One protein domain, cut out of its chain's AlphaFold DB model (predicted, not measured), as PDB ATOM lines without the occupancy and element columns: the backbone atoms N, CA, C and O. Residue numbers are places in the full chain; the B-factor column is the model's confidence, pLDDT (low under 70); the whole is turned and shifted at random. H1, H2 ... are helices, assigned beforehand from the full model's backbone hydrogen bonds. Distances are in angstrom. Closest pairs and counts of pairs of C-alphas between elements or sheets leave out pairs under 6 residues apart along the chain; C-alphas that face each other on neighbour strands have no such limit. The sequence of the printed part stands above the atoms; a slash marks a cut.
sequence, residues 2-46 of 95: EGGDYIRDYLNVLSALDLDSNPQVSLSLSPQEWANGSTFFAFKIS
ATOM      1  N   GLU A   2     -44.817 -24.716 -17.475       44.34
ATOM      2  CA  GLU A   2     -43.829 -25.676 -16.957       44.34
ATOM      3  C   GLU A   2     -42.417 -25.082 -17.084       44.34
ATOM      4  O   GLU A   2     -42.070 -24.488 -18.102       44.34
ATOM      5  N   GLY A   3     -41.625 -25.182 -16.014       51.81
ATOM      6  CA  GLY A   3     -40.455 -24.339 -15.726       51.81
ATOM      7  C   GLY A   3     -39.207 -24.512 -16.604       51.81
ATOM      8  O   GLY A   3     -38.117 -24.204 -16.131       51.81
ATOM      9  N   GLY A   4     -39.340 -24.992 -17.842       59.44
ATOM     10  CA  GLY A   4     -38.236 -25.143 -18.800       59.44
ATOM     11  C   GLY A   4     -38.342 -24.266 -20.054       59.44
ATOM     12  O   GLY A   4     -37.312 -23.888 -20.606       59.44
ATOM     13  N   ASP A   5     -39.554 -23.900 -20.488       73.69
ATOM     14  CA  ASP A   5     -39.755 -23.244 -21.795       73.69
ATOM     15  C   ASP A   5     -39.251 -21.793 -21.828       73.69
ATOM     16  O   ASP A   5     -38.614 -21.364 -22.790       73.69
ATOM     17  N   TYR A   6     -39.429 -21.050 -20.732       78.88
ATOM     18  CA  TYR A   6     -39.089 -19.624 -20.690       78.88
ATOM     19  C   TYR A   6     -37.587 -19.352 -20.866       78.88
ATOM     20  O   TYR A   6     -37.215 -18.298 -21.374       78.88
ATOM     21  N   ILE A   7     -36.720 -20.287 -20.456       83.50
ATOM     22  CA  ILE A   7     -35.262 -20.150 -20.605       83.50
ATOM     23  C   ILE A   7     -34.890 -20.203 -22.085       83.50
ATOM     24  O   ILE A   7     -34.036 -19.445 -22.541       83.50
ATOM     25  N   ARG A   8     -35.539 -21.086 -22.846       84.06
ATOM     26  CA  ARG A   8     -35.306 -21.206 -24.283       84.06
ATOM     27  C   ARG A   8     -35.763 -19.947 -25.011       84.06
ATOM     28  O   ARG A   8     -35.017 -19.436 -25.840       84.06
ATOM     29  N   ASP A   9     -36.936 -19.425 -24.666       80.06
ATOM     30  CA  ASP A   9     -37.458 -18.184 -25.248       80.06
ATOM     31  C   ASP A   9     -36.571 -16.979 -24.925       80.06
ATOM     32  O   ASP A   9     -36.247 -16.189 -25.812       80.06
ATOM     33  N   TYR A  10     -36.098 -16.890 -23.681       79.75
ATOM     34  CA  TYR A  10     -35.131 -15.883 -23.253       79.75
ATOM     35  C   TYR A  10     -33.842 -15.926 -24.090       79.75
ATOM     36  O   TYR A  10     -33.411 -14.907 -24.630       79.75
ATOM     37  N   LEU A  11     -33.249 -17.116 -24.260       81.25
ATOM     38  CA  LEU A  11     -32.040 -17.290 -25.072       81.25
ATOM     39  C   LEU A  11     -32.285 -16.981 -26.557       81.25
ATOM     40  O   LEU A  11     -31.420 -16.390 -27.204       81.25
ATOM     41  N   ASN A  12     -33.459 -17.334 -27.090       80.88
ATOM     42  CA  ASN A  12     -33.837 -17.002 -28.464       80.88
ATOM     43  C   ASN A  12     -33.896 -15.484 -28.676       80.88
ATOM     44  O   ASN A  12     -33.432 -14.997 -29.705       80.88
ATOM     45  N   VAL A  13     -34.429 -14.729 -27.709       80.06
ATOM     46  CA  VAL A  13     -34.480 -13.263 -27.783       80.06
ATOM     47  C   VAL A  13     -33.094 -12.637 -27.702       80.06
ATOM     48  O   VAL A  13     -32.790 -11.774 -28.522       80.06
ATOM     49  N   LEU A  14     -32.229 -13.099 -26.795       78.56
ATOM     50  CA  LEU A  14     -30.839 -12.627 -26.750       78.56
ATOM     51  C   LEU A  14     -30.119 -12.880 -28.081       78.56
ATOM     52  O   LEU A  14     -29.503 -11.970 -28.634       78.56
ATOM     53  N   SER A  15     -30.284 -14.082 -28.640       78.69
ATOM     54  CA  SER A  15     -29.710 -14.436 -29.939       78.69
ATOM     55  C   SER A  15     -30.273 -13.586 -31.082       78.69
ATOM     56  O   SER A  15     -29.516 -13.170 -31.954       78.69
ATOM     57  N   ALA A  16     -31.580 -13.306 -31.094       75.38
ATOM     58  CA  ALA A  16     -32.199 -12.464 -32.116       75.38
ATOM     59  C   ALA A  16     -31.685 -11.017 -32.068       75.38
ATOM     60  O   ALA A  16     -31.623 -10.353 -33.099       75.38
ATOM     61  N   LEU A  17     -31.293 -10.535 -30.889       75.00
ATOM     62  CA  LEU A  17     -30.742  -9.196 -30.692       75.00
ATOM     63  C   LEU A  17     -29.226  -9.115 -30.940       75.00
ATOM     64  O   LEU A  17     -28.654  -8.049 -30.746       75.00
ATOM     65  N   ASP A  18     -28.575 -10.205 -31.373       72.81
ATOM     66  CA  ASP A  18     -27.107 -10.287 -31.495       72.81
ATOM     67  C   ASP A  18     -26.376  -9.964 -30.178       72.81
ATOM     68  O   ASP A  18     -25.220  -9.541 -30.168       72.81
ATOM     69  N   LEU A  19     -27.051 -10.163 -29.045       71.62
ATOM     70  CA  LEU A  19     -26.463  -9.951 -27.735       71.62
ATOM     71  C   LEU A  19     -25.711 -11.212 -27.330       71.62
ATOM     72  O   LEU A  19     -26.285 -12.303 -27.290       71.62
ATOM     73  N   ASP A  20     -24.428 -11.054 -27.005       62.53
ATOM     74  CA  ASP A  20     -23.624 -12.137 -26.448       62.53
ATOM     75  C   ASP A  20     -24.304 -12.739 -25.213       62.53
ATOM     76  O   ASP A  20     -25.028 -12.070 -24.469       62.53
ATOM     77  N   SER A  21     -24.002 -14.009 -24.943       56.25
ATOM     78  CA  SER A  21     -24.559 -14.821 -23.854       56.25
ATOM     79  C   SER A  21     -24.294 -14.286 -22.437       56.25
ATOM     80  O   SER A  21     -24.571 -14.999 -21.475       56.25
ATOM     81  N   ASN A  22     -23.728 -13.082 -22.290       55.91
ATOM     82  CA  ASN A  22     -23.584 -12.355 -21.034       55.91
ATOM     83  C   ASN A  22     -24.742 -11.346 -20.877       55.91
ATOM     84  O   ASN A  22     -24.622 -10.183 -21.274       55.91
ATOM     85  N   PRO A  23     -25.873 -11.749 -20.279       51.75
ATOM     86  CA  PRO A  23     -27.124 -11.002 -20.367       51.75
ATOM     87  C   PRO A  23     -27.166  -9.763 -19.465       51.75
ATOM     88  O   PRO A  23     -28.053  -8.918 -19.594       51.75
ATOM     89  N   GLN A  24     -26.210  -9.648 -18.535       49.72
ATOM     90  CA  GLN A  24     -26.141  -8.542 -17.581       49.72
ATOM     91  C   GLN A  24     -25.736  -7.214 -18.229       49.72
ATOM     92  O   GLN A  24     -26.019  -6.163 -17.660       49.72
ATOM     93  N   VAL A  25     -25.097  -7.244 -19.404       52.31
ATOM     94  CA  VAL A  25     -24.534  -6.038 -20.035       52.31
ATOM     95  C   VAL A  25     -25.520  -5.360 -20.991       52.31
ATOM     96  O   VAL A  25     -25.425  -4.156 -21.198       52.31
ATOM     97  N   SER A  26     -26.478  -6.099 -21.551       56.91
ATOM     98  CA  SER A  26     -27.217  -5.643 -22.732       56.91
ATOM     99  C   SER A  26     -28.722  -5.456 -22.537       56.91
ATOM    100  O   SER A  26     -29.264  -4.479 -23.043       56.91
ATOM    101  N   LEU A  27     -29.400  -6.327 -21.778       64.62
ATOM    102  CA  LEU A  27     -30.843  -6.186 -21.512       64.62
ATOM    103  C   LEU A  27     -31.181  -5.890 -20.043       64.62
ATOM    104  O   LEU A  27     -32.343  -5.641 -19.733       64.62
ATOM    105  N   SER A  28     -30.185  -5.954 -19.147       72.31
ATOM    106  CA  SER A  28     -30.347  -5.842 -17.685       72.31
ATOM    107  C   SER A  28     -31.534  -6.651 -17.139       72.31
ATOM    108  O   SER A  28     -32.203  -6.228 -16.203       72.31
ATOM    109  N   LEU A  29     -31.799  -7.811 -17.745       74.69
ATOM    110  CA  LEU A  29     -32.937  -8.670 -17.439       74.69
ATOM    111  C   LEU A  29     -32.436 -10.103 -17.273       74.69
ATOM    112  O   LEU A  29     -31.910 -10.697 -18.219       74.69
ATOM    113  N   SER A  30     -32.579 -10.660 -16.074       79.06
ATOM    114  CA  SER A  30     -32.220 -12.052 -15.786       79.06
ATOM    115  C   SER A  30     -33.270 -13.040 -16.324       79.06
ATOM    116  O   SER A  30     -34.436 -12.674 -16.493       79.06
ATOM    117  N   PRO A  31     -32.914 -14.321 -16.538       78.62
ATOM    118  CA  PRO A  31     -33.887 -15.353 -16.906       78.62
ATOM    119  C   PRO A  31     -35.049 -15.474 -15.906       78.62
ATOM    120  O   PRO A  31     -36.178 -15.768 -16.287       78.62
ATOM    121  N   GLN A  32     -34.790 -15.256 -14.614       80.62
ATOM    122  CA  GLN A  32     -35.805 -15.324 -13.562       80.62
ATOM    123  C   GLN A  32     -36.768 -14.133 -13.624       80.62
ATOM    124  O   GLN A  32     -37.967 -14.302 -13.421       80.62
ATOM    125  N   GLU A  33     -36.265 -12.935 -13.931       77.94
ATOM    126  CA  GLU A  33     -37.109 -11.759 -14.173       77.94
ATOM    127  C   GLU A  33     -37.903 -11.898 -15.471       77.94
ATOM    128  O   GLU A  33     -39.063 -11.507 -15.508       77.94
ATOM    129  N   TRP A  34     -37.326 -12.527 -16.498       78.94
ATOM    130  CA  TRP A  34     -38.037 -12.897 -17.722       78.94
ATOM    131  C   TRP A  34     -39.220 -13.830 -17.441       78.94
ATOM    132  O   TRP A  34     -40.318 -13.598 -17.935       78.94
ATOM    133  N   ALA A  35     -39.028 -14.855 -16.605       81.06
ATOM    134  CA  ALA A  35     -40.098 -15.786 -16.230       81.06
ATOM    135  C   ALA A  35     -41.254 -15.114 -15.472       81.06
ATOM    136  O   ALA A  35     -42.395 -15.567 -15.546       81.06
ATOM    137  N   ASN A  36     -40.939 -14.058 -14.716       77.38
ATOM    138  CA  ASN A  36     -41.875 -13.339 -13.853       77.38
ATOM    139  C   ASN A  36     -42.418 -12.047 -14.490       77.38
ATOM    140  O   ASN A  36     -43.258 -11.377 -13.886       77.38
ATOM    141  N   GLY A  37     -41.909 -11.668 -15.663       66.06
ATOM    142  CA  GLY A  37     -42.127 -10.372 -16.293       66.06
ATOM    143  C   GLY A  37     -43.003 -10.431 -17.542       66.06
ATOM    144  O   GLY A  37     -43.435 -11.488 -17.995       66.06
ATOM    145  N   SER A  38     -43.279  -9.251 -18.097       63.88
ATOM    146  CA  SER A  38     -43.992  -9.064 -19.363       63.88
ATOM    147  C   SER A  38     -43.394  -9.889 -20.508       63.88
ATOM    148  O   SER A  38     -42.204 -10.186 -20.529       63.88
ATOM    149  N   THR A  39     -44.207 -10.209 -21.515       67.88
ATOM    150  CA  THR A  39     -43.739 -10.879 -22.736       67.88
ATOM    151  C   THR A  39     -42.900  -9.928 -23.588       67.88
ATOM    152  O   THR A  39     -43.374  -8.851 -23.954       67.88
ATOM    153  N   PHE A  40     -41.683 -10.335 -23.952       68.69
ATOM    154  CA  PHE A  40     -40.839  -9.589 -24.883       68.69
ATOM    155  C   PHE A  40     -40.793 -10.284 -26.240       68.69
ATOM    156  O   PHE A  40     -40.694 -11.507 -26.334       68.69
ATOM    157  N   PHE A  41     -40.800  -9.476 -27.293       69.31
ATOM    158  CA  PHE A  41     -40.599  -9.922 -28.662       69.31
ATOM    159  C   PHE A  41     -39.425  -9.142 -29.241       69.31
ATOM    160  O   PHE A  41     -39.391  -7.916 -29.141       69.31
ATOM    161  N   ALA A  42     -38.475  -9.846 -29.849       69.81
ATOM    162  CA  ALA A  42     -37.357  -9.236 -30.550       69.81
ATOM    163  C   ALA A  42     -37.447  -9.549 -32.040       69.81
ATOM    164  O   ALA A  42     -37.674 -10.690 -32.440       69.81
ATOM    165  N   PHE A  43     -37.243  -8.521 -32.858       70.62
ATOM    166  CA  PHE A  43     -37.244  -8.632 -34.309       70.62
ATOM    167  C   PHE A  43     -35.944  -8.040 -34.841       70.62
ATOM    168  O   PHE A  43     -35.716  -6.836 -34.731       70.62
ATOM    169  N   LYS A  44     -35.094  -8.877 -35.440       69.00
ATOM    170  CA  LYS A  44     -33.896  -8.408 -36.138       69.00
ATOM    171  C   LYS A  44     -34.279  -7.969 -37.542       69.00
ATOM    172  O   LYS A  44     -34.445  -8.795 -38.437       69.00
ATOM    173  N   ILE A  45     -34.422  -6.663 -37.743       67.69
ATOM    174  CA  ILE A  45     -34.653  -6.092 -39.071       67.69
ATOM    175  C   ILE A  45     -33.295  -5.659 -39.623       67.69
ATOM    176  O   ILE A  45     -32.887  -4.511 -39.492       67.69
ATOM    177  N   SER A  46     -32.554  -6.608 -40.195       61.72
ATOM    178  CA  SER A  46     -31.306  -6.292 -40.893       61.72
ATOM    179  C   SER A  46     -31.623  -5.884 -42.336       61.72
ATOM    180  O   SER A  46     -32.204  -6.690 -43.066       61.72
TER     181      SER A  46
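What this domain is: This is residues 2 to 46 of the 95 residues of an uncharacterized protein of Ignavibacteria bacterium (UniProt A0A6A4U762). A helix, H1, is followed by a wide loop that folds back so that the short helix H2 packs steeply on the first part of H1; after H2 a tail without a named element runs to the last printed residue. The printed part has 45 residues with two named helices, H1 then H2, and no named strand. It is all helix by class, though under half of the residues, 18, are in named elements. It is compact, with a radius of gyration of the C-alphas of 10.3 A, and elongated, spanning 33 by 19 by 16 A.

Where its parts are: H1 is residues 5 to 16, 16.7 A long, from C-alpha 5 at (-39.755, -23.244, -21.795). H2 is residues 31 to 36, ending at C-alpha 36 at (-41.875, -13.339, -13.853).

How they stand to each other: H1 touches H2 with residues 6 to 10 alone; the closest C-alphas, of Tyr 6 and Ala 35, are 6.0 A apart. They run opposite ways at a steep tilt of 60 degrees. In H1 and H2 every O i to N i+4 pair is within hydrogen-bond range.

The domain as a whole: The C-alphas farthest apart, of Glu 2 and Ser 46, are 33.2 A apart. The printed part has no cut. The link from H1 to H2, residues 17 to 30, is long. Confidence is under 70 at residues 2 to 4, 20 to 27, 37 to 42 and 44 to 46.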